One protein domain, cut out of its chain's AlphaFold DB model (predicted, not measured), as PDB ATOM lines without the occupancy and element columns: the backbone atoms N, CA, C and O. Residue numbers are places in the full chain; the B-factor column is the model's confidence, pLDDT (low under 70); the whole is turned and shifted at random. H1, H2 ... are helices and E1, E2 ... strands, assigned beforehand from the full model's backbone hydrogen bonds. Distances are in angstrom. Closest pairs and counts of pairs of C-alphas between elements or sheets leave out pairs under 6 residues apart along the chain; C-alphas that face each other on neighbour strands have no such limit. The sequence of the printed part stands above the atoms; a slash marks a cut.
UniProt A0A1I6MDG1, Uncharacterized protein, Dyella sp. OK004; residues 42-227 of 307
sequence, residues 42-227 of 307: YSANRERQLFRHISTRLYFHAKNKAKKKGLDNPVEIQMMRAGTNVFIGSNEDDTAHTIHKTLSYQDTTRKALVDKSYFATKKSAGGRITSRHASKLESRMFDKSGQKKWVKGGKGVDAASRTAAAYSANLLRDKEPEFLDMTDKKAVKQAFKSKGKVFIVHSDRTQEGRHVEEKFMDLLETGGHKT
ATOM      1  N   TYR A  42     138.090  93.439 108.833       69.81
ATOM      2  CA  TYR A  42     137.767  93.860 107.473       69.81
ATOM      3  C   TYR A  42     139.025  93.935 106.608       69.81
ATOM      4  O   TYR A  42     139.106  94.738 105.685       69.81
ATOM      5  N   SER A  43     140.054  93.149 106.936       68.94
ATOM      6  CA  SER A  43     141.300  93.141 106.167       68.94
ATOM      7  C   SER A  43     141.072  92.775 104.701       68.94
ATOM      8  O   SER A  43     141.745  93.342 103.852       68.94
ATOM      9  N   ALA A  44     140.093  91.911 104.416       73.38
ATOM     10  CA  ALA A  44     139.713  91.513 103.061       73.38
ATOM     11  C   ALA A  44     138.796  92.522 102.335       73.38
ATOM     12  O   ALA A  44     138.653  92.447 101.119       73.38
ATOM     13  N   ASN A  45     138.175  93.469 103.053       87.75
ATOM     14  CA  ASN A  45     137.339  94.519 102.464       87.75
ATOM     15  C   ASN A  45     137.617  95.867 103.154       87.75
ATOM     16  O   ASN A  45     136.975  96.255 104.135       87.75
ATOM     17  N   ARG A  46     138.616  96.578 102.632       91.12
ATOM     18  CA  ARG A  46     139.110  97.865 103.135       91.12
ATOM     19  C   ARG A  46     138.092  98.985 103.024       91.12
ATOM     20  O   ARG A  46     138.099  99.874 103.870       91.12
ATOM     21  N   GLU A  47     137.213  98.917 102.037       92.38
ATOM     22  CA  GLU A  47     136.116  99.864 101.883       92.38
ATOM     23  C   GLU A  47     135.111  99.716 103.026       92.38
ATOM     24  O   GLU A  47     134.846 100.677 103.746       92.38
ATOM     25  N   ARG A  48     134.666  98.486 103.311       90.50
ATOM     26  CA  ARG A  48     133.824  98.215 104.484       90.50
ATOM     27  C   ARG A  48     134.522  98.603 105.790       90.50
ATOM     28  O   ARG A  48     133.874  99.104 106.710       90.50
ATOM     29  N   GLN A  49     135.841  98.395 105.883       88.19
ATOM     30  CA  GLN A  49     136.629  98.844 107.035       88.19
ATOM     31  C   GLN A  49     136.535 100.362 107.226       88.19
ATOM     32  O   GLN A  49     136.322 100.822 108.349       88.19
ATOM     33  N   LEU A  50     136.730 101.120 106.143       91.19
ATOM     34  CA  LEU A  50     136.654 102.576 106.138       91.19
ATOM     35  C   LEU A  50     135.254 103.042 106.551       91.19
ATOM     36  O   LEU A  50     135.134 103.798 107.512       91.19
ATOM     37  N   PHE A  51     134.215 102.519 105.902       92.81
ATOM     38  CA  PHE A  51     132.815 102.825 106.197       92.81
ATOM     39  C   PHE A  51     132.453 102.577 107.649       92.81
ATOM     40  O   PHE A  51     131.956 103.482 108.310       92.81
ATOM     41  N   ARG A  52     132.823 101.423 108.211       87.25
ATOM     42  CA  ARG A  52     132.608 101.174 109.638       87.25
ATOM     43  C   ARG A  52     133.316 102.197 110.520       87.25
ATOM     44  O   ARG A  52     132.764 102.595 111.542       87.25
ATOM     45  N   HIS A  53     134.560 102.561 110.209       85.38
ATOM     46  CA  HIS A  53     135.285 103.535 111.025       85.38
ATOM     47  C   HIS A  53     134.578 104.891 111.018       85.38
ATOM     48  O   HIS A  53     134.365 105.454 112.089       85.38
ATOM     49  N   ILE A  54     134.181 105.376 109.844       88.75
ATOM     50  CA  ILE A  54     133.489 106.658 109.694       88.75
ATOM     51  C   ILE A  54     132.104 106.593 110.345       88.75
ATOM     52  O   ILE A  54     131.805 107.415 111.207       88.75
ATOM     53  N   SER A  55     131.298 105.574 110.040       89.69
ATOM     54  CA  SER A  55     129.954 105.410 110.603       89.69
ATOM     55  C   SER A  55     129.978 105.296 112.130       89.69
ATOM     56  O   SER A  55     129.128 105.854 112.816       89.69
ATOM     57  N   THR A  56     131.001 104.642 112.694       84.38
ATOM     58  CA  THR A  56     131.212 104.590 114.146       84.38
ATOM     59  C   THR A  56     131.491 105.987 114.701       84.38
ATOM     60  O   THR A  56     130.911 106.355 115.716       84.38
ATOM     61  N   ARG A  57     132.343 106.795 114.054       82.75
ATOM     62  CA  ARG A  57     132.622 108.175 114.496       82.75
ATOM     63  C   ARG A  57     131.375 109.054 114.432       82.75
ATOM     64  O   ARG A  57     131.078 109.733 115.412       82.75
ATOM     65  N   LEU A  58     130.635 108.981 113.327       86.56
ATOM     66  CA  LEU A  58     129.372 109.696 113.149       86.56
ATOM     67  C   LEU A  58     128.340 109.285 114.202       86.56
ATOM     68  O   LEU A  58     127.678 110.156 114.759       86.56
ATOM     69  N   TYR A  59     128.261 107.995 114.547       85.75
ATOM     70  CA  TYR A  59     127.316 107.493 115.553       85.75
ATOM     71  C   TYR A  59     127.528 108.191 116.883       85.75
ATOM     72  O   TYR A  59     126.601 108.710 117.493       85.75
ATOM     73  N   PHE A  60     128.776 108.255 117.322       80.06
ATOM     74  CA  PHE A  60     129.092 108.868 118.597       80.06
ATOM     75  C   PHE A  60     129.018 110.389 118.566       80.06
ATOM     76  O   PHE A  60     128.692 111.002 119.581       80.06
ATOM     77  N   HIS A  61     129.267 111.007 117.414       81.00
ATOM     78  CA  HIS A  61     128.984 112.424 117.215       81.00
ATOM     79  C   HIS A  61     127.501 112.738 117.393       81.00
ATOM     80  O   HIS A  61     127.154 113.624 118.177       81.00
ATOM     81  N   ALA A  62     126.633 111.974 116.729       81.94
ATOM     82  CA  ALA A  62     125.189 112.108 116.849       81.94
ATOM     83  C   ALA A  62     124.708 111.800 118.274       81.94
ATOM     84  O   ALA A  62     124.051 112.644 118.876       81.94
ATOM     85  N   LYS A  63     125.142 110.679 118.871       80.06
ATOM     86  CA  LYS A  63     124.802 110.294 120.252       80.06
ATOM     87  C   LYS A  63     125.164 111.380 121.266       80.06
ATOM     88  O   LYS A  63     124.377 111.696 122.149       80.06
ATOM     89  N   ASN A  64     126.338 111.998 121.139       77.31
ATOM     90  CA  ASN A  64     126.738 113.073 122.049       77.31
ATOM     91  C   ASN A  64     125.938 114.363 121.838       77.31
ATOM     92  O   ASN A  64     125.711 115.092 122.801       77.31
ATOM     93  N   LYS A  65     125.517 114.666 120.605       78.12
ATOM     94  CA  LYS A  65     124.596 115.781 120.346       78.12
ATOM     95  C   LYS A  65     123.200 115.500 120.909       78.12
ATOM     96  O   LYS A  65     122.645 116.396 121.532       78.12
ATOM     97  N   ALA A  66     122.684 114.283 120.744       78.38
ATOM     98  CA  ALA A  66     121.400 113.847 121.293       78.38
ATOM     99  C   ALA A  66     121.394 113.914 122.828       78.38
ATOM    100  O   ALA A  66     120.553 114.596 123.406       78.38
ATOM    101  N   LYS A  67     122.427 113.365 123.484       77.19
ATOM    102  CA  LYS A  67     122.576 113.421 124.948       77.19
ATOM    103  C   LYS A  67     122.574 114.854 125.495       77.19
ATOM    104  O   LYS A  67     121.987 115.110 126.538       77.19
ATOM    105  N   LYS A  68     123.209 115.805 124.800       78.50
ATOM    106  CA  LYS A  68     123.196 117.231 125.190       78.50
ATOM    107  C   LYS A  68     121.807 117.871 125.123       78.50
ATOM    108  O   LYS A  68     121.610 118.903 125.749       78.50
ATOM    109  N   LYS A  69     120.887 117.281 124.361       78.50
ATOM    110  CA  LYS A  69     119.481 117.678 124.270       78.50
ATOM    111  C   LYS A  69     118.567 116.851 125.190       78.50
ATOM    112  O   LYS A  69     117.361 117.000 125.100       78.50
ATOM    113  N   GLY A  70     119.121 115.965 126.025       76.25
ATOM    114  CA  GLY A  70     118.332 115.069 126.877       76.25
ATOM    115  C   GLY A  70     117.646 113.920 126.132       76.25
ATOM    116  O   GLY A  70     116.763 113.291 126.698       76.25
ATOM    117  N   LEU A  71     118.037 113.638 124.885       72.25
ATOM    118  CA  LEU A  71     117.467 112.552 124.085       72.25
ATOM    119  C   LEU A  71     118.281 111.267 124.279       72.25
ATOM    120  O   LEU A  71     119.508 111.284 124.098       72.25
ATOM    121  N   ASP A  72     117.610 110.163 124.601       61.78
ATOM    122  CA  ASP A  72     118.216 108.834 124.722       61.78
ATOM    123  C   ASP A  72     117.968 108.004 123.459       61.78
ATOM    124  O   ASP A  72     117.161 107.085 123.443       61.78
ATOM    125  N   ASN A  73     118.644 108.355 122.359       60.22
ATOM    126  CA  ASN A  73     118.428 107.662 121.086       60.22
ATOM    127  C   ASN A  73     119.571 106.680 120.782       60.22
ATOM    128  O   ASN A  73     120.701 107.110 120.474       60.22
ATOM    129  N   PRO A  74     119.324 105.356 120.801       58.12
ATOM    130  CA  PRO A  74     120.186 104.407 120.119       58.12
ATOM    131  C   PRO A  74     120.034 104.598 118.603       58.12
ATOM    132  O   PRO A  74     119.072 104.191 117.969       58.12
ATOM    133  N   VAL A  75     121.023 105.257 118.009       75.00
ATOM    134  CA  VAL A  75     121.040 105.535 116.571       75.00
ATOM    135  C   VAL A  75     121.794 104.440 115.812       75.00
ATOM    136  O   VAL A  75     122.946 104.118 116.108       75.00
ATOM    137  N   GLU A  76     121.217 103.914 114.747       85.06
ATOM    138  CA  GLU A  76     121.970 103.214 113.720       85.06
ATOM    139  C   GLU A  76     122.522 104.205 112.690       85.06
ATOM    140  O   GLU A  76     121.806 105.060 112.173       85.06
ATOM    141  N   ILE A  77     123.813 104.079 112.363       90.81
ATOM    142  CA  ILE A  77     124.418 104.762 111.216       90.81
ATOM    143  C   ILE A  77     125.197 103.745 110.399       90.81
ATOM    144  O   ILE A  77     126.112 103.071 110.908       90.81
ATOM    145  N   GLN A  78     124.875 103.690 109.112       93.31
ATOM    146  CA  GLN A  78     125.597 102.888 108.139       93.31
ATOM    147  C   GLN A  78     126.008 103.715 106.935       93.31
ATOM    148  O   GLN A  78     125.382 104.711 106.583       93.31
ATOM    149  N   MET A  79     127.104 103.284 106.322       95.62
ATOM    150  CA  MET A  79     127.554 103.815 105.051       95.62
ATOM    151  C   MET A  79     127.531 102.710 104.018       95.62
ATOM    152  O   MET A  79     127.920 101.567 104.286       95.62
ATOM    153  N   MET A  80     127.093 103.075 102.829       97.00
ATOM    154  CA  MET A  80     126.927 102.178 101.714       97.00
ATOM    155  C   MET A  80     127.563 102.789 100.468       97.00
ATOM    156  O   MET A  80     127.585 104.005 100.306       97.00
ATOM    157  N   ARG A  81     128.073 101.955  99.565       97.06
ATOM    158  CA  ARG A  81     128.420 102.369  98.201       97.06
ATOM    159  C   ARG A  81     127.619 101.539  97.227       97.06
ATOM    160  O   ARG A  81     127.558 100.327  97.402       97.06
ATOM    161  N   ALA A  82     127.085 102.175  96.198       97.00
ATOM    162  CA  ALA A  82     126.550 101.506  95.023       97.00
ATOM    163  C   ALA A  82     126.964 102.286  93.773       97.00
ATOM    164  O   ALA A  82     126.837 103.513  93.713       97.00
ATOM    165  N   GLY A  83     127.547 101.581  92.802       94.00
ATOM    166  CA  GLY A  83     128.227 102.211  91.675       94.00
ATOM    167  C   GLY A  83     129.321 103.174  92.150       94.00
ATOM    168  O   GLY A  83     130.212 102.803  92.919       94.00
ATOM    169  N   THR A  84     129.245 104.419  91.696       96.12
ATOM    170  CA  THR A  84     130.191 105.497  92.027       96.12
ATOM    171  C   THR A  84     129.712 106.416  93.151       96.12
ATOM    172  O   THR A  84     130.351 107.432  93.396       96.12
ATOM    173  N   ASN A  85     128.594 106.112  93.812       98.31
ATOM    174  CA  ASN A  85     128.000 106.998  94.816       98.31
ATOM    175  C   ASN A  85     128.078 106.382  96.208       98.31
ATOM    176  O   ASN A  85     127.943 105.165  96.372       98.31
ATOM    177  N   VAL A  86     128.280 107.237  97.206       98.19
ATOM    178  CA  VAL A  86     128.241 106.869  98.622       98.19
ATOM    179  C   VAL A  86     126.901 107.303  99.201       98.19
ATOM    180  O   VAL A  86     126.428 108.398  98.930       98.19
ATOM    181  N   PHE A  87     126.309 106.447 100.018       98.19
ATOM    182  CA  PHE A  87     125.056 106.677 100.717       98.19
ATOM    183  C   PHE A  87     125.322 106.550 102.216       98.19
ATOM    184  O   PHE A  87     126.034 105.644 102.650       98.19
ATOM    185  N   ILE A  88     124.770 107.450 103.014       97.00
ATOM    186  CA  ILE A  88     124.896 107.458 104.469       97.00
ATOM    187  C   ILE A  88     123.485 107.450 105.024       97.00
ATOM    188  O   ILE A  88     122.746 108.406 104.818       97.00
ATOM    189  N   GLY A  89     123.100 106.372 105.692       95.06
ATOM    190  CA  GLY A  89     121.758 106.244 106.248       95.06
ATOM    191  C   GLY A  89     121.758 106.224 107.767       95.06
ATOM    192  O   GLY A  89     122.741 105.820 108.403       95.06
ATOM    193  N   SER A  90     120.622 106.632 108.324       92.69
ATOM    194  CA  SER A  90     120.271 106.450 109.725       92.69
ATOM    195  C   SER A  90     118.843 105.919 109.867       92.69
ATOM    196  O   SER A  90     118.017 106.078 108.962       92.69
ATOM    197  N   ASN A  91     118.566 105.237 110.977       87.81
ATOM    198  CA  ASN A  91     117.200 104.857 111.332       87.81
ATOM    199  C   ASN A  91     116.357 106.087 111.713       87.81
ATOM    200  O   ASN A  91     115.179 106.100 111.380       87.81
ATOM    201  N   GLU A  92     116.987 107.128 112.271       87.44
ATOM    202  CA  GLU A  92     116.336 108.358 112.744       87.44
ATOM    203  C   GLU A  92     116.609 109.568 111.840       87.44
ATOM    204  O   GLU A  92     117.765 109.845 111.485       87.44
ATOM    205  N   ASP A  93     115.573 110.349 111.531       85.88
ATOM    206  CA  ASP A  93     115.691 111.487 110.614       85.88
ATOM    207  C   ASP A  93     116.473 112.672 111.210       85.88
ATOM    208  O   ASP A  93     117.364 113.251 110.577       85.88
ATOM    209  N   ASP A  94     116.251 112.971 112.489       85.44
ATOM    210  CA  ASP A  94     117.028 113.971 113.236       85.44
ATOM    211  C   ASP A  94     118.537 113.665 113.220       85.44
ATOM    212  O   ASP A  94     119.400 114.563 113.214       85.44
ATOM    213  N   THR A  95     118.881 112.376 113.182       87.69
ATOM    214  CA  THR A  95     120.270 111.948 113.042       87.69
ATOM    215  C   THR A  95     120.764 112.171 111.620       87.69
ATOM    216  O   THR A  95     121.866 112.706 111.459       87.69
ATOM    217  N   ALA A  96     119.978 111.835 110.595       90.50
ATOM    218  CA  ALA A  96     120.323 112.122 109.202       90.50
ATOM    219  C   ALA A  96     120.654 113.615 109.009       90.50
ATOM    220  O   ALA A  96     121.736 113.954 108.519       90.50
ATOM    221  N   HIS A  97     119.819 114.510 109.543       89.44
ATOM    222  CA  HIS A  97     120.057 115.957 109.545       89.44
ATOM    223  C   HIS A  97     121.310 116.372 110.316       89.44
ATOM    224  O   HIS A  97     122.101 117.214 109.870       89.44
ATOM    225  N   THR A  98     121.544 115.748 111.467       87.38
ATOM    226  CA  THR A  98     122.752 115.982 112.259       87.38
ATOM    227  C   THR A  98     124.020 115.581 111.503       87.38
ATOM    228  O   THR A  98     125.023 116.302 111.584       87.38
ATOM    229  N   ILE A  99     124.000 114.452 110.791       89.25
ATOM    230  CA  ILE A  99     125.112 113.965 109.967       89.25
ATOM    231  C   ILE A  99     125.326 114.899 108.782       89.25
ATOM    232  O   ILE A  99     126.458 115.342 108.595       89.25
ATOM    233  N   HIS A 100     124.262 115.244 108.051       92.00
ATOM    234  CA  HIS A 100     124.308 116.173 106.923       92.00
ATOM    235  C   HIS A 100     125.026 117.463 107.320       92.00
ATOM    236  O   HIS A 100     126.129 117.723 106.854       92.00
ATOM    237  N   LYS A 101     124.515 118.174 108.337       87.94
ATOM    238  CA  LYS A 101     125.127 119.414 108.852       87.94
ATOM    239  C   LYS A 101     126.587 119.249 109.284       87.94
ATOM    240  O   LYS A 101     127.344 120.211 109.308       87.94
ATOM    241  N   THR A 102     126.980 118.051 109.705       84.12
ATOM    242  CA  THR A 102     128.358 117.768 110.130       84.12
ATOM    243  C   THR A 102     129.296 117.565 108.944       84.12
ATOM    244  O   THR A 102     130.478 117.884 109.058       84.12
ATOM    245  N   LEU A 103     128.773 117.029 107.844       86.06
ATOM    246  CA  LEU A 103     129.529 116.691 106.647       86.06
ATOM    247  C   LEU A 103     129.491 117.788 105.567       86.06
ATOM    248  O   LEU A 103     130.406 117.849 104.756       86.06
ATOM    249  N   SER A 104     128.499 118.683 105.579       81.62
ATOM    250  CA  SER A 104     128.394 119.784 104.604       81.62
ATOM    251  C   SER A 104     129.480 120.854 104.746       81.62
ATOM    252  O   SER A 104     129.730 121.582 103.803       81.62
ATOM    253  N   TYR A 105     130.197 120.940 105.873       71.81
ATOM    254  CA  TYR A 105     131.349 121.842 105.978       71.81
ATOM    255  C   TYR A 105     132.647 121.028 106.024       71.81
ATOM    256  O   TYR A 105     132.841 120.185 106.906       71.81
ATOM    257  N   GLN A 106     133.558 121.265 105.076       66.06
ATOM    258  CA  GLN A 106     134.805 120.492 104.942       66.06
ATOM    259  C   GLN A 106     135.637 120.517 106.236       66.06
ATOM    260  O   GLN A 106     136.036 119.464 106.748       66.06
ATOM    261  N   ASP A 107     135.776 121.695 106.846       67.56
ATOM    262  CA  ASP A 107     136.473 121.857 108.124       67.56
ATOM    263  C   ASP A 107     135.759 121.142 109.278       67.56
ATOM    264  O   ASP A 107     136.402 120.614 110.191       67.56
ATOM    265  N   THR A 108     134.423 121.046 109.248       73.31
ATOM    266  CA  THR A 108     133.690 120.296 110.278       73.31
ATOM    267  C   THR A 108     133.752 118.793 110.061       73.31
ATOM    268  O   THR A 108     133.688 118.059 111.047       73.31
ATOM    269  N   THR A 109     133.944 118.330 108.824       77.31
ATOM    270  CA  THR A 109     134.092 116.907 108.489       77.31
ATOM    271  C   THR A 109     135.368 116.337 109.088       77.31
ATOM    272  O   THR A 109     135.307 115.378 109.868       77.31
ATOM    273  N   ARG A 110     136.526 116.954 108.812       81.19
ATOM    274  CA  ARG A 110     137.797 116.537 109.430       81.19
ATOM    275  C   ARG A 110     137.709 116.633 110.950       81.19
ATOM    276  O   ARG A 110     138.038 115.676 111.655       81.19
ATOM    277  N   LYS A 111     137.144 117.730 111.461       75.88
ATOM    278  CA  LYS A 111     136.959 117.930 112.898       75.88
ATOM    279  C   LYS A 111     136.075 116.857 113.533       75.88
ATOM    280  O   LYS A 111     136.391 116.393 114.620       75.88
ATOM    281  N   ALA A 112     134.989 116.428 112.896       75.19
ATOM    282  CA  ALA A 112     134.092 115.408 113.441       75.19
ATOM    283  C   ALA A 112     134.686 113.993 113.376       75.19
ATOM    284  O   ALA A 112     134.492 113.192 114.295       75.19
ATOM    285  N   LEU A 113     135.419 113.679 112.307       78.25
ATOM    286  CA  LEU A 113     135.969 112.341 112.085       78.25
ATOM    287  C   LEU A 113     137.315 112.117 112.793       78.25
ATOM    288  O   LEU A 113     137.593 110.987 113.216       78.25
ATOM    289  N   VAL A 114     138.120 113.172 112.954       76.31
ATOM    290  CA  VAL A 114     139.508 113.103 113.441       76.31
ATOM    291  C   VAL A 114     139.723 113.934 114.710       76.31
ATOM    292  O   VAL A 114     140.060 113.346 115.737       76.31
ATOM    293  N   ASP A 115     139.489 115.251 114.695       68.06
ATOM    294  CA  ASP A 115     139.973 116.144 115.773       68.06
ATOM    295  C   ASP A 115     139.133 116.085 117.062       68.06
ATOM    296  O   ASP A 115     139.655 115.921 118.161       68.06
ATOM    297  N   LYS A 116     137.802 116.145 116.947       63.09
ATOM    298  CA  LYS A 116     136.835 115.963 118.049       63.09
ATOM    299  C   LYS A 116     136.534 114.495 118.310       63.09
ATOM    300  O   LYS A 116     135.488 114.169 118.863       63.09
ATOM    301  N   SER A 117     137.441 113.607 117.909       54.91
ATOM    302  CA  SER A 117     137.382 112.172 118.141       54.91
ATOM    303  C   SER A 117     136.894 111.889 119.572       54.91
ATOM    304  O   SER A 117     137.670 111.925 120.524       54.91
ATOM    305  N   TYR A 118     135.607 111.551 119.713       53.62
ATOM    306  CA  TYR A 118     134.914 111.287 120.987       53.62
ATOM    307  C   TYR A 118     135.512 110.133 121.811       53.62
ATOM    308  O   TYR A 118     135.036 109.824 122.894       53.62
ATOM    309  N   PHE A 119     136.569 109.516 121.282       50.94
ATOM    310  CA  PHE A 119     137.310 108.377 121.805       50.94
ATOM    311  C   PHE A 119     138.750 108.711 122.204       50.94
ATOM    312  O   PHE A 119     139.469 107.833 122.673       50.94
ATOM    313  N   ALA A 120     139.209 109.950 121.985       46.84
ATOM    314  CA  ALA A 120     140.586 110.350 122.280       46.84
ATOM    315  C   ALA A 120     140.818 110.679 123.765       46.84
ATOM    316  O   ALA A 120     141.959 110.877 124.170       46.84
ATOM    317  N   THR A 121     139.768 110.724 124.591       50.81
ATOM    318  CA  THR A 121     139.901 111.040 126.016       50.81
ATOM    319  C   THR A 121     139.874 109.773 126.869       50.81
ATOM    320  O   THR A 121     139.089 108.851 126.625       50.81
ATOM    321  N   LYS A 122     140.708 109.749 127.922       49.03
ATOM    322  CA  LYS A 122     140.773 108.657 128.915       49.03
ATOM    323  C   LYS A 122     139.424 108.382 129.606       49.03
ATOM    324  O   LYS A 122     139.233 107.292 130.123       49.03
ATOM    325  N   LYS A 123     138.504 109.356 129.593       50.19
ATOM    326  CA  LYS A 123     137.180 109.316 130.237       50.19
ATOM    327  C   LYS A 123     136.029 108.957 129.283       50.19
ATOM    328  O   LYS A 123     134.871 109.011 129.681       50.19
ATOM    329  N   SER A 124     136.309 108.661 128.011       50.22
ATOM    330  CA  SER A 124     135.249 108.356 127.046       50.22
ATOM    331  C   SER A 124     134.674 106.949 127.237       50.22
ATOM    332  O   SER A 124     135.400 105.970 127.387       50.22
ATOM    333  N   ALA A 125     133.348 106.878 127.141       44.31
ATOM    334  CA  ALA A 125     132.492 105.700 127.025       44.31
ATOM    335  C   ALA A 125     133.092 104.498 126.257       44.31
ATOM    336  O   ALA A 125     132.908 103.349 126.638       44.31
ATOM    337  N   GLY A 126     133.822 104.738 125.164       46.47
ATOM    338  CA  GLY A 126     134.408 103.681 124.330       46.47
ATOM    339  C   GLY A 126     135.892 103.467 124.570       46.47
ATOM    340  O   GLY A 126     136.626 103.381 123.582       46.47
ATOM    341  N   GLY A 127     136.309 103.453 125.841       41.97
ATOM    342  CA  GLY A 127     137.681 103.281 126.317       41.97
ATOM    343  C   GLY A 127     138.632 102.681 125.276       41.97
ATOM    344  O   GLY A 127     138.436 101.571 124.789       41.97
ATOM    345  N   ARG A 128     139.676 103.437 124.916       44.16
ATOM    346  CA  ARG A 128     140.750 103.007 124.000       44.16
ATOM    347  C   ARG A 128     140.325 102.633 122.561       44.16
ATOM    348  O   ARG A 128     141.002 101.814 121.937       44.16
ATOM    349  N   ILE A 129     139.367 103.306 121.906       50.69
ATOM    350  CA  ILE A 129     139.552 103.508 120.447       50.69
ATOM    351  C   ILE A 129     140.738 104.465 120.279       50.69
ATOM    352  O   ILE A 129     140.606 105.683 120.239       50.69
ATOM    353  N   THR A 130     141.922 103.852 120.271       53.44
ATOM    354  CA  THR A 130     143.235 104.500 120.289       53.44
ATOM    355  C   THR A 130     143.338 105.604 119.238       53.44
ATOM    356  O   THR A 130     142.771 105.481 118.146       53.44
ATOM    357  N   SER A 131     144.116 106.647 119.539       63.03
ATOM    358  CA  SER A 131     144.634 107.631 118.573       63.03
ATOM    359  C   SER A 131     144.937 106.996 117.210       63.03
ATOM    360  O   SER A 131     144.530 107.521 116.184       63.03
ATOM    361  N   ARG A 132     145.475 105.767 117.199       68.38
ATOM    362  CA  ARG A 132     145.682 104.909 116.021       68.38
ATOM    363  C   ARG A 132     144.514 104.845 115.028       68.38
ATOM    364  O   ARG A 132     144.769 104.777 113.831       68.38
ATOM    365  N   HIS A 133     143.251 104.778 115.456       72.38
ATOM    366  CA  HIS A 133     142.111 104.750 114.524       72.38
ATOM    367  C   HIS A 133     141.852 106.121 113.900       72.38
ATOM    368  O   HIS A 133     141.567 106.177 112.707       72.38
ATOM    369  N   ALA A 134     141.971 107.199 114.683       74.62
ATOM    370  CA  ALA A 134     141.905 108.562 114.160       74.62
ATOM    371  C   ALA A 134     143.077 108.818 113.201       74.62
ATOM    372  O   ALA A 134     142.837 109.181 112.061       74.62
ATOM    373  N   SER A 135     144.310 108.472 113.582       78.69
ATOM    374  CA  SER A 135     145.498 108.573 112.722       78.69
ATOM    375  C   SER A 135     145.381 107.735 111.448       78.69
ATOM    376  O   SER A 135     145.827 108.155 110.389       78.69
ATOM    377  N   LYS A 136     144.759 106.547 111.509       83.75
ATOM    378  CA  LYS A 136     144.473 105.748 110.306       83.75
ATOM    379  C   LYS A 136     143.453 106.427 109.397       83.75
ATOM    380  O   LYS A 136     143.609 106.317 108.190       83.75
ATOM    381  N   LEU A 137     142.402 107.042 109.940       87.00
ATOM    382  CA  LEU A 137     141.439 107.797 109.134       87.00
ATOM    383  C   LEU A 137     142.100 109.035 108.529       87.00
ATOM    384  O   LEU A 137     142.007 109.216 107.323       87.00
ATOM    385  N   GLU A 138     142.850 109.789 109.332       88.50
ATOM    386  CA  GLU A 138     143.645 110.938 108.895       88.50
ATOM    387  C   GLU A 138     144.546 110.564 107.718       88.50
ATOM    388  O   GLU A 138     144.396 111.095 106.622       88.50
ATOM    389  N   SER A 139     145.383 109.540 107.907       89.81
ATOM    390  CA  SER A 139     146.311 109.046 106.888       89.81
ATOM    391  C   SER A 139     145.616 108.544 105.613       89.81
ATOM    392  O   SER A 139     146.202 108.582 104.538       89.81
ATOM    393  N   ARG A 140     144.383 108.031 105.708       91.75
ATOM    394  CA  ARG A 140     143.670 107.415 104.573       91.75
ATOM    395  C   ARG A 140     142.692 108.347 103.872       91.75
ATOM    396  O   ARG A 140     142.298 108.029 102.755       91.75
ATOM    397  N   MET A 141     142.251 109.420 104.518       91.44
ATOM    398  CA  MET A 141     141.247 110.336 103.975       91.44
ATOM    399  C   MET A 141     141.826 111.720 103.710       91.44
ATOM    400  O   MET A 141     141.593 112.270 102.637       91.44
ATOM    401  N   PHE A 142     142.594 112.270 104.650       90.19
ATOM    402  CA  PHE A 142     142.989 113.680 104.639       90.19
ATOM    403  C   PHE A 142     144.457 113.887 104.231       90.19
ATOM    404  O   PHE A 142     144.760 114.847 103.530       90.19
ATOM    405  N   ASP A 143     145.353 112.949 104.548       92.69
ATOM    406  CA  ASP A 143     146.740 112.961 104.066       92.69
ATOM    407  C   ASP A 143     146.862 112.255 102.703       92.69
ATOM    408  O   ASP A 143     146.857 111.024 102.597       92.69
ATOM    409  N   LYS A 144     147.014 113.050 101.637       92.19
ATOM    410  CA  LYS A 144     147.172 112.551 100.258       92.19
ATOM    411  C   LYS A 144     148.381 111.620 100.105       92.19
ATOM    412  O   LYS A 144     148.314 110.640  99.356       92.19
ATOM    413  N   SER A 145     149.483 111.900 100.802       93.94
ATOM    414  CA  SER A 145     150.714 111.110 100.705       93.94
ATOM    415  C   SER A 145     150.556 109.751 101.398       93.94
ATOM    416  O   SER A 145     150.844 108.705 100.799       93.94
ATOM    417  N   GLY A 146     149.986 109.753 102.606       93.50
ATOM    418  CA  GLY A 146     149.621 108.566 103.366       93.50
ATOM    419  C   GLY A 146     148.628 107.683 102.617       93.50
ATOM    420  O   GLY A 146     148.841 106.470 102.517       93.50
ATOM    421  N   GLN A 147     147.605 108.280 101.997       94.75
ATOM    422  CA  GLN A 147     146.614 107.552 101.208       94.75
ATOM    423  C   GLN A 147     147.271 106.877  99.996       94.75
ATOM    424  O   GLN A 147     147.075 105.677  99.783       94.75
ATOM    425  N   LYS A 148     148.114 107.596  99.240       94.44
ATOM    426  CA  LYS A 148     148.845 107.043  98.085       94.44
ATOM    427  C   LYS A 148     149.742 105.870  98.493       94.44
ATOM    428  O   LYS A 148     149.725 104.830  97.832       94.44
ATOM    429  N   LYS A 149     150.489 105.998  99.597       94.69
ATOM    430  CA  LYS A 149     151.319 104.910 100.151       94.69
ATOM    431  C   LYS A 149     150.466 103.716 100.577       94.69
ATOM    432  O   LYS A 149     150.817 102.570 100.299       94.69
ATOM    433  N   TRP A 150     149.330 103.972 101.222       93.00
ATOM    434  CA  TRP A 150     148.417 102.926 101.666       93.00
ATOM    435  C   TRP A 150     147.840 102.127 100.495       93.00
ATOM    436  O   TRP A 150     147.866 100.897 100.559       93.00
ATOM    437  N   VAL A 151     147.378 102.791  99.430       93.56
ATOM    438  CA  VAL A 151     146.838 102.136  98.224       93.56
ATOM    439  C   VAL A 151     147.899 101.270  97.543       93.56
ATOM    440  O   VAL A 151     147.649 100.091  97.299       93.56
ATOM    441  N   LYS A 152     149.110 101.806  97.333       93.69
ATOM    442  CA  LYS A 152     150.231 101.078  96.706       93.69
ATOM    443  C   LYS A 152     150.686  99.839  97.482       93.69
ATOM    444  O   LYS A 152     151.263  98.935  96.896       93.69
ATOM    445  N   GLY A 153     150.443  99.789  98.792       90.75
ATOM    446  CA  GLY A 153     150.831  98.657  99.636       90.75
ATOM    447  C   GLY A 153     149.910  97.432  99.554       90.75
ATOM    448  O   GLY A 153     150.125  96.484 100.307       90.75
ATOM    449  N   GLY A 154     148.846  97.460  98.745       88.88
ATOM    450  CA  GLY A 154     147.979  96.300  98.514       88.88
ATOM    451  C   GLY A 154     148.469  95.414  97.365       88.88
ATOM    452  O   GLY A 154     149.195  95.870  96.488       88.88
ATOM    453  N   LYS A 155     148.027  94.152  97.334       87.75
ATOM    454  CA  LYS A 155     148.213  93.227  96.198       87.75
ATOM    455  C   LYS A 155     146.883  92.548  95.851       87.75
ATOM    456  O   LYS A 155     146.064  92.331  96.746       87.75
ATOM    457  N   GLY A 156     146.659  92.227  94.574       89.69
ATOM    458  CA  GLY A 156     145.462  91.516  94.098       89.69
ATOM    459  C   GLY A 156     144.144  92.136  94.585       89.69
ATOM    460  O   GLY A 156     143.922  93.341  94.457       89.69
ATOM    461  N   VAL A 157     143.282  91.321  95.203       86.06
ATOM    462  CA  VAL A 157     141.970  91.749  95.731       86.06
ATOM    463  C   VAL A 157     142.090  92.837  96.814       86.06
ATOM    464  O   VAL A 157     141.252  93.740  96.868       86.06
ATOM    465  N   ASP A 158     143.141  92.818  97.646       89.38
ATOM    466  CA  ASP A 158     143.370  93.872  98.652       89.38
ATOM    467  C   ASP A 158     143.717  95.208  97.980       89.38
ATOM    468  O   ASP A 158     143.213  96.238  98.422       89.38
ATOM    469  N   ALA A 159     144.491  95.211  96.884       91.06
ATOM    470  CA  ALA A 159     144.769  96.433  96.118       91.06
ATOM    471  C   ALA A 159     143.478  97.052  95.565       91.06
ATOM    472  O   ALA A 159     143.206  98.224  95.824       91.06
ATOM    473  N   ALA A 160     142.635  96.255  94.898       91.62
ATOM    474  CA  ALA A 160     141.345  96.724  94.389       91.62
ATOM    475  C   ALA A 160     140.451  97.279  95.514       91.62
ATOM    476  O   ALA A 160     139.843  98.342  95.374       91.62
ATOM    477  N   SER A 161     140.423  96.605  96.670       91.88
ATOM    478  CA  SER A 161     139.652  97.063  97.827       91.88
ATOM    479  C   SER A 161     140.187  98.368  98.430       91.88
ATOM    480  O   SER A 161     139.394  99.213  98.847       91.88
ATOM    481  N   ARG A 162     141.512  98.575  98.464       94.25
ATOM    482  CA  ARG A 162     142.117  99.847  98.901       94.25
ATOM    483  C   ARG A 162     141.838 100.979  97.929       94.25
ATOM    484  O   ARG A 162     141.548 102.078  98.387       94.25
ATOM    485  N   THR A 163     141.890 100.718  96.625       95.19
ATOM    486  CA  THR A 163     141.543 101.708  95.599       95.19
ATOM    487  C   THR A 163     140.086 102.143  95.735       95.19
ATOM    488  O   THR A 163     139.820 103.340  95.786       95.19
ATOM    489  N   ALA A 164     139.152 101.198  95.896       94.75
ATOM    490  CA  ALA A 164     137.745 101.518  96.147       94.75
ATOM    491  C   ALA A 164     137.560 102.325  97.444       94.75
ATOM    492  O   ALA A 164     136.873 103.341  97.462       94.75
ATOM    493  N   ALA A 165     138.241 101.931  98.522       95.38
ATOM    494  CA  ALA A 165     138.204 102.676  99.774       95.38
ATOM    495  C   ALA A 165     138.782 104.098  99.644       95.38
ATOM    496  O   ALA A 165     138.222 105.029 100.213       95.38
ATOM    497  N   ALA A 166     139.881 104.284  98.907       96.50
ATOM    498  CA  ALA A 166     140.473 105.600  98.660       96.50
ATOM    499  C   ALA A 166     139.559 106.481  97.796       96.50
ATOM    500  O   ALA A 166     139.408 107.666  98.079       96.50
ATOM    501  N   TYR A 167     138.893 105.894  96.800       96.88
ATOM    502  CA  TYR A 167     137.856 106.572  96.026       96.88
ATOM    503  C   TYR A 167     136.724 107.082  96.929       96.88
ATOM    504  O   TYR A 167     136.447 108.279  96.953       96.88
ATOM    505  N   SER A 168     136.143 106.201  97.745       96.56
ATOM    506  CA  SER A 168     135.084 106.561  98.691       96.56
ATOM    507  C   SER A 168     135.541 107.592  99.728       96.56
ATOM    508  O   SER A 168     134.792 108.509 100.055       96.56
ATOM    509  N   ALA A 169     136.786 107.502 100.207       95.12
ATOM    510  CA  ALA A 169     137.385 108.504 101.088       95.12
ATOM    511  C   ALA A 169     137.466 109.890 100.434       95.12
ATOM    512  O   ALA A 169     137.148 110.881 101.086       95.12
ATOM    513  N   ASN A 170     137.879 109.959  99.166       94.69
ATOM    514  CA  ASN A 170     137.975 111.222  98.438       94.69
ATOM    515  C   ASN A 170     136.592 111.827  98.188       94.69
ATOM    516  O   ASN A 170     136.423 113.017  98.411       94.69
ATOM    517  N   LEU A 171     135.584 111.021  97.832       94.69
ATOM    518  CA  LEU A 171     134.206 111.516  97.727       94.69
ATOM    519  C   LEU A 171     133.727 112.139  99.038       94.69
ATOM    520  O   LEU A 171     133.241 113.260  99.039       94.69
ATOM    521  N   LEU A 172     133.921 111.441 100.155       92.56
ATOM    522  CA  LEU A 172     133.503 111.916 101.476       92.56
ATOM    523  C   LEU A 172     134.275 113.146 101.968       92.56
ATOM    524  O   LEU A 172     133.786 113.847 102.846       92.56
ATOM    525  N   ARG A 173     135.492 113.373 101.463       90.75
ATOM    526  CA  ARG A 173     136.294 114.561 101.779       90.75
ATOM    527  C   ARG A 173     135.903 115.751 100.903       90.75
ATOM    528  O   ARG A 173     135.820 116.865 101.404       90.75
ATOM    529  N   ASP A 174     135.723 115.508  99.608       90.38
ATOM    530  CA  ASP A 174     135.711 116.556  98.584       90.38
ATOM    531  C   ASP A 174     134.303 116.937  98.114       90.38
ATOM    532  O   ASP A 174     134.149 117.936  97.412       90.38
ATOM    533  N   LYS A 175     133.279 116.135  98.426       92.88
ATOM    534  CA  LYS A 175     131.899 116.368  97.984       92.88
ATOM    535  C   LYS A 175     131.007 116.707  99.163       92.88
ATOM    536  O   LYS A 175     130.986 115.979 100.155       92.88
ATOM    537  N   GLU A 176     130.234 117.777  99.010       91.50
ATOM    538  CA  GLU A 176     129.111 118.028  99.902       91.50
ATOM    539  C   GLU A 176     128.071 116.913  99.751       91.50
ATOM    540  O   GLU A 176     127.786 116.475  98.629       91.50
ATOM    541  N   PRO A 177     127.529 116.421 100.871       95.00
ATOM    542  CA  PRO A 177     126.451 115.462 100.835       95.00
ATOM    543  C   PRO A 177     125.129 116.149 100.470       95.00
ATOM    544  O   PRO A 177     124.859 117.261 100.908       95.00
ATOM    545  N   GLU A 178     124.288 115.452  99.715       96.00
ATOM    546  CA  GLU A 178     122.932 115.881  99.361       96.00
ATOM    547  C   GLU A 178     121.916 114.997 100.087       96.00
ATOM    548  O   GLU A 178     122.165 113.806 100.292       96.00
ATOM    549  N   PHE A 179     120.754 115.529 100.463       96.31
ATOM    550  CA  PHE A 179     119.668 114.664 100.919       96.31
ATOM    551  C   PHE A 179     119.086 113.867  99.756       96.31
ATOM    552  O   PHE A 179     118.868 114.388  98.664       96.31
ATOM    553  N   LEU A 180     118.806 112.596 100.022       97.19
ATOM    554  CA  LEU A 180     118.050 111.728  99.141       97.19
ATOM    555  C   LEU A 180     116.837 111.208  99.904       97.19
ATOM    556  O   LEU A 180     116.977 110.321 100.749       97.19
ATOM    557  N   ASP A 181     115.666 111.753  99.586       94.62
ATOM    558  CA  ASP A 181     114.389 111.215 100.044       94.62
ATOM    559  C   ASP A 181     114.112 109.886  99.331       94.62
ATOM    560  O   ASP A 181     113.968 109.827  98.106       94.62
ATOM    561  N   MET A 182     114.067 108.800 100.099       94.31
ATOM    562  CA  MET A 182     113.817 107.466  99.558       94.31
ATOM    563  C   MET A 182     112.375 107.258  99.070       94.31
ATOM    564  O   MET A 182     112.122 106.293  98.345       94.31
ATOM    565  N   THR A 183     111.437 108.131  99.454       93.00
ATOM    566  CA  THR A 183     110.038 108.076  99.007       93.00
ATOM    567  C   THR A 183     109.866 108.658  97.599       93.00
ATOM    568  O   THR A 183     109.018 108.189  96.828       93.00
ATOM    569  N   ASP A 184     110.741 109.585  97.192       96.12
ATOM    570  CA  ASP A 184     110.789 110.104  95.827       96.12
ATOM    571  C   ASP A 184     111.503 109.119  94.889       96.12
ATOM    572  O   ASP A 184     112.710 109.165  94.627       96.12
ATOM    573  N   LYS A 185     110.707 108.232  94.288       97.00
ATOM    574  CA  LYS A 185     111.187 107.238  93.316       97.00
ATOM    575  C   LYS A 185     111.928 107.860  92.125       97.00
ATOM    576  O   LYS A 185     112.780 107.184  91.538       97.00
ATOM    577  N   LYS A 186     111.609 109.096  91.715       97.94
ATOM    578  CA  LYS A 186     112.311 109.772  90.611       97.94
ATOM    579  C   LYS A 186     113.689 110.234  91.077       97.94
ATOM    580  O   LYS A 186     114.665 109.939  90.382       97.94
ATOM    581  N   ALA A 187     113.779 110.862  92.248       97.62
ATOM    582  CA  ALA A 187     115.053 111.258  92.849       97.62
ATOM    583  C   ALA A 187     115.969 110.050  93.076       97.62
ATOM    584  O   ALA A 187     117.133 110.086  92.682       97.62
ATOM    585  N   VAL A 188     115.441 108.932  93.591       98.12
ATOM    586  CA  VAL A 188     116.213 107.690  93.768       98.12
ATOM    587  C   VAL A 188     116.775 107.186  92.440       98.12
ATOM    588  O   VAL A 188     117.978 106.946  92.324       98.12
ATOM    589  N   LYS A 189     115.949 107.079  91.393       98.06
ATOM    590  CA  LYS A 189     116.430 106.676  90.059       98.06
ATOM    591  C   LYS A 189     117.496 107.630  89.523       98.06
ATOM    592  O   LYS A 189     118.466 107.176  88.917       98.06
ATOM    593  N   GLN A 190     117.339 108.933  89.744       98.06
ATOM    594  CA  GLN A 190     118.321 109.928  89.325       98.06
ATOM    595  C   GLN A 190     119.632 109.808  90.113       98.06
ATOM    596  O   GLN A 190     120.710 109.866  89.516       98.06
ATOM    597  N   ALA A 191     119.566 109.545  91.418       97.69
ATOM    598  CA  ALA A 191     120.734 109.316  92.259       97.69
ATOM    599  C   ALA A 191     121.575 108.143  91.737       97.69
ATOM    600  O   ALA A 191     122.794 108.265  91.641       97.69
ATOM    601  N   PHE A 192     120.953 107.044  91.294       97.50
ATOM    602  CA  PHE A 192     121.674 105.903  90.708       97.50
ATOM    603  C   PHE A 192     122.199 106.132  89.283       97.50
ATOM    604  O   PHE A 192     123.098 105.409  88.853       97.50
ATOM    605  N   LYS A 193     121.690 107.138  88.563       97.00
ATOM    606  CA  LYS A 193     122.256 107.600  87.282       97.00
ATOM    607  C   LYS A 193     123.415 108.583  87.471       97.00
ATOM    608  O   LYS A 193     124.268 108.702  86.593       97.00
ATOM    609  N   SER A 194     123.444 109.293  88.599       97.12
ATOM    610  CA  SER A 194     124.507 110.242  88.935       97.12
ATOM    611  C   SER A 194     125.842 109.539  89.218       97.12
ATOM    612  O   SER A 194     125.879 108.338  89.505       97.12
ATOM    613  N   LYS A 195     126.954 110.283  89.156       96.94
ATOM    614  CA  LYS A 195     128.295 109.756  89.441       96.94
ATOM    615  C   LYS A 195     129.043 110.620  90.447       96.94
ATOM    616  O   LYS A 195     129.051 111.842  90.326       96.94
ATOM    617  N   GLY A 196     129.739 109.975  91.384       97.06
ATOM    618  CA  GLY A 196     130.617 110.639  92.343       97.06
ATOM    619  C   GLY A 196     129.880 111.541  93.330       97.06
ATOM    620  O   GLY A 196     130.385 112.615  93.656       97.06
ATOM    621  N   LYS A 197     128.685 111.131  93.769       97.81
ATOM    622  CA  LYS A 197     127.862 111.855  94.744       97.81
ATOM    623  C   LYS A 197     127.899 111.195  96.121       97.81
ATOM    624  O   LYS A 197     128.155 109.993  96.243       97.81
ATOM    625  N   VAL A 198     127.640 112.000  97.147       97.69
ATOM    626  CA  VAL A 198     127.420 111.547  98.523       97.69
ATOM    627  C   VAL A 198     125.980 111.888  98.880       97.69
ATOM    628  O   VAL A 198     125.587 113.043  98.785       97.69
ATOM    629  N   PHE A 199     125.200 110.893  99.281       98.19
ATOM    630  CA  PHE A 199     123.803 111.064  99.658       98.19
ATOM    631  C   PHE A 199     123.608 110.773 101.143       98.19
ATOM    632  O   PHE A 199     124.081 109.749 101.640       98.19
ATOM    633  N   ILE A 200     122.881 111.636 101.846       97.12
ATOM    634  CA  ILE A 200     122.270 111.320 103.136       97.12
ATOM    635  C   ILE A 200     120.898 110.736 102.844       97.12
ATOM    636  O   ILE A 200     120.029 111.420 102.309       97.12
ATOM    637  N   VAL A 201     120.717 109.461 103.172       95.50
ATOM    638  CA  VAL A 201     119.439 108.780 102.996       95.50
ATOM    639  C   VAL A 201     118.486 109.274 104.073       95.50
ATOM    640  O   VAL A 201     118.730 109.074 105.264       95.50
ATOM    641  N   HIS A 202     117.420 109.909 103.612       89.94
ATOM    642  CA  HIS A 202     116.316 110.436 104.395       89.94
ATOM    643  C   HIS A 202     115.033 109.683 104.014       89.94
ATOM    644  O   HIS A 202     114.917 109.124 102.920       89.94
ATOM    645  N   SER A 203     114.091 109.638 104.944       84.44
ATOM    646  CA  SER A 203     112.779 109.026 104.785       84.44
ATOM    647  C   SER A 203     111.760 109.807 105.601       84.44
ATOM    648  O   SER A 203     112.138 110.478 106.560       84.44
ATOM    649  N   ASP A 204     110.475 109.648 105.294       83.00
ATOM    650  CA  ASP A 204     109.421 110.177 106.156       83.00
ATOM    651  C   ASP A 204     109.459 109.557 107.575       83.00
ATOM    652  O   ASP A 204     110.094 108.520 107.818       83.00
ATOM    653  N   ARG A 205     108.746 110.192 108.517       78.88
ATOM    654  CA  ARG A 205     108.678 109.758 109.924       78.88
ATOM    655  C   ARG A 205     108.057 108.374 110.119       78.88
ATOM    656  O   ARG A 205     108.356 107.708 111.098       78.88
ATOM    657  N   THR A 206     107.234 107.892 109.187       81.19
ATOM    658  CA  THR A 206     106.659 106.534 109.271       81.19
ATOM    659  C   THR A 206     107.717 105.444 109.082       81.19
ATOM    660  O   THR A 206     107.471 104.272 109.361       81.19
ATOM    661  N   GLN A 207     108.902 105.824 108.596       81.81
ATOM    662  CA  GLN A 207     110.051 104.950 108.404       81.81
ATOM    663  C   GLN A 207     111.119 105.119 109.507       81.81
ATOM    664  O   GLN A 207     112.209 104.542 109.375       81.81
ATOM    665  N   GLU A 208     110.846 105.894 110.566       82.50
ATOM    666  CA  GLU A 208     111.691 105.940 111.771       82.50
ATOM    667  C   GLU A 208     111.781 104.549 112.419       82.50
ATOM    668  O   GLU A 208     110.933 103.676 112.209       82.50
ATOM    669  N   GLY A 209     112.903 104.260 113.077       82.25
ATOM    670  CA  GLY A 209     113.197 102.921 113.595       82.25
ATOM    671  C   GLY A 209     113.490 101.834 112.539       82.25
ATOM    672  O   GLY A 209     114.047 100.790 112.890       82.25
ATOM    673  N   ARG A 210     113.208 102.037 111.235       89.00
ATOM    674  CA  ARG A 210     113.621 101.072 110.192       89.00
ATOM    675  C   ARG A 210     115.143 101.002 110.102       89.00
ATOM    676  O   ARG A 210     115.815 102.025 109.962       89.00
ATOM    677  N   HIS A 211     115.675  99.781 110.079       91.44
ATOM    678  CA  HIS A 211     117.108  99.545 109.902       91.44
ATOM    679  C   HIS A 211     117.615 100.085 108.568       91.44
ATOM    680  O   HIS A 211     116.950  99.994 107.527       91.44
ATOM    681  N   VAL A 212     118.830 100.624 108.596       93.88
ATOM    682  CA  VAL A 212     119.423 101.314 107.444       93.88
ATOM    683  C   VAL A 212     119.654 100.363 106.270       93.88
ATOM    684  O   VAL A 212     119.522 100.776 105.116       93.88
ATOM    685  N   GLU A 213     119.956  99.084 106.520       95.50
ATOM    686  CA  GLU A 213     120.110  98.100 105.443       95.50
ATOM    687  C   GLU A 213     118.813  97.891 104.668       95.50
ATOM    688  O   GLU A 213     118.859  97.724 103.452       95.50
ATOM    689  N   GLU A 214     117.665  97.911 105.349       95.00
ATOM    690  CA  GLU A 214     116.366  97.749 104.697       95.00
ATOM    691  C   GLU A 214     116.067  98.946 103.800       95.00
ATOM    692  O   GLU A 214     115.758  98.751 102.624       95.00
ATOM    693  N   LYS A 215     116.267 100.169 104.319       95.19
ATOM    694  CA  LYS A 215     116.134 101.405 103.533       95.19
ATOM    695  C   LYS A 215     117.030 101.359 102.292       95.19
ATOM    696  O   LYS A 215     116.606 101.703 101.194       95.19
ATOM    697  N   PHE A 216     118.264 100.872 102.437       97.06
ATOM    698  CA  PHE A 216     119.189 100.763 101.314       97.06
ATOM    699  C   PHE A 216     118.774  99.718 100.274       97.06
ATOM    700  O   PHE A 216     118.961  99.959  99.083       97.06
ATOM    701  N   MET A 217     118.205  98.576 100.677       97.81
ATOM    702  CA  MET A 217     117.694  97.601  99.704       97.81
ATOM    703  C   MET A 217     116.534  98.188  98.892       97.81
ATOM    704  O   MET A 217     116.504  98.008  97.676       97.81
ATOM    705  N   ASP A 218     115.652  98.964  99.525       96.69
ATOM    706  CA  ASP A 218     114.552  99.648  98.833       96.69
ATOM    707  C   ASP A 218     115.083 100.665  97.802       96.69
ATOM    708  O   ASP A 218     114.553 100.769  96.692       96.69
ATOM    709  N   LEU A 219     116.181 101.366  98.123       97.88
ATOM    710  CA  LEU A 219     116.881 102.246  97.181       97.88
ATOM    711  C   LEU A 219     117.455 101.471  95.987       97.88
ATOM    712  O   LEU A 219     117.256 101.889  94.845       97.88
ATOM    713  N   LEU A 220     118.147 100.350  96.224       98.12
ATOM    714  CA  LEU A 220     118.721  99.524  95.152       98.12
ATOM    715  C   LEU A 220     117.644  99.006  94.195       98.12
ATOM    716  O   LEU A 220     117.834  99.043  92.978       98.12
ATOM    717  N   GLU A 221     116.520  98.542  94.737       97.38
ATOM    718  CA  GLU A 221     115.386  98.023  93.970       97.38
ATOM    719  C   GLU A 221     114.703  99.138  93.172       97.38
ATOM    720  O   GLU A 221     114.535  99.020  91.957       97.38
ATOM    721  N   THR A 222     114.408 100.271  93.813       97.56
ATOM    722  CA  THR A 222     113.796 101.441  93.158       97.56
ATOM    723  C   THR A 222     114.689 102.016  92.057       97.56
ATOM    724  O   THR A 222     114.204 102.408  90.991       97.56
ATOM    725  N   GLY A 223     116.003 102.050  92.298       97.25
ATOM    726  CA  GLY A 223     117.011 102.502  91.346       97.25
ATOM    727  C   GLY A 223     117.359 101.487  90.256       97.25
ATOM    728  O   GLY A 223     118.074 101.841  89.320       97.25
ATOM    729  N   GLY A 224     116.896 100.235  90.361       96.25
ATOM    730  CA  GLY A 224     117.270  99.150  89.449       96.25
ATOM    731  C   GLY A 224     118.767  98.809  89.478       96.25
ATOM    732  O   GLY A 224     119.312  98.305  88.495       96.25
ATOM    733  N   HIS A 225     119.464  99.110  90.577       96.38
ATOM    734  CA  HIS A 225     120.914  98.978  90.668       96.38
ATOM    735  C   HIS A 225     121.335  97.551  91.017       96.38
ATOM    736  O   HIS A 225     121.246  97.139  92.173       96.38
ATOM    737  N   LYS A 226     121.854  96.810  90.035       96.12
ATOM    738  CA  LYS A 226     122.260  95.403  90.209       96.12
ATOM    739  C   LYS A 226     123.761  95.174  90.404       96.12
ATOM    740  O   LYS A 226     124.167  94.062  90.727       96.12
ATOM    741  N   THR A 227     124.595  96.199  90.214       94.38
ATOM    742  CA  THR A 227     126.053  96.059  90.373       94.38
ATOM    743  C   THR A 227     126.478  96.084  91.838       94.38
ATOM    744  O   THR A 227     125.659  96.314  92.728       94.38
TER     745      THR A 227
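This is residues 42 to 227 of the 307 residues of an uncharacterized protein of Dyella sp. OK004 (UniProt A0A1I6MDG1). A strongly twisted sheet of four strands is the middle layer of this model, with H1, H2 and H6 packed over one face and H7 and H8 over the other. H3, H4 and H5 are off the sheet and form a further helical cover on H1 and H6, mostly crossing them. The printed part has 186 residues, with eight named helices and four named strands in the order H1 E1 E2 H2 H3 H4 H5 H6 E3 H7 E4 H8. The sheet's order is E1 E2 E4 E3, mixed, and the class is mixed, helices and strands. The whole is compact, with a radius of gyration of the C-alphas of 16.3 A and spans of 44 by 41 by 27 A.

Find C-alpha 46 at (139.110, 97.865, 103.135); from there H1, residues 46 to 68, runs 33.4 A. Next come E1, residues 77 to 82, 16.7 A, and E2, residues 85 to 90, 16.8 A. H2 is residues 93 to 103, H3 106 to 115, H4 131 to 142 and H5 144 to 152. Look for C-alpha 156 at (145.462, 91.516, 94.098), where H6, residues 156 to 174, begins its 27.2 A. E3, residues 177 to 181, H7, 185 to 193, and E4, 198 to 202, follow. H8, residues 212 to 222, ends at (113.796, 101.441, 93.158).

Start at the hairpin E1 and E2, antiparallel, where N 80 and O 87 are 2.8 A apart. E2 and E4 are parallel, with N 199 and O 86 at 2.8 A; E4 and E3 are parallel, with N 180 and O 200 at 2.8 A. E3, H7 and E4 make a strand-helix-strand unit, two parallel neighbour strands with a helix between, its crossover right-handed. H1 is on the sheet at a height of 7.7 A, over E1; H2, on the same face, has a height of 7.9 A. On the opposite face from H1, H8 has a height of 8.6 A, over E2. H7 touches H8 about perpendicular at 87 degrees, closest at the C-alphas of Lys 185 and Thr 222, 6.4 A. H1 touches H6 with residues 46 to 50 alone, closest at the C-alphas of Glu 47 and Ala 165, 4.1 A. H3 and H4 form a helical hairpin, as do H5 and H6, whose closest C-alphas, Val 151 and Arg 162, are 5.3 A apart. Every helix has each O i to N i+4 pair within hydrogen-bond range.

The two C-alphas farthest apart, those of Gly 70 and Gly 156, are 48.6 A apart. The printed part has no cut. Look between H3 and H4 for the long link, residues 116 to 130. The mean pLDDT of the printed part is 85.4; residues 42 to 43, 72 to 74, 106 to 107 and 115 to 132 are under 70.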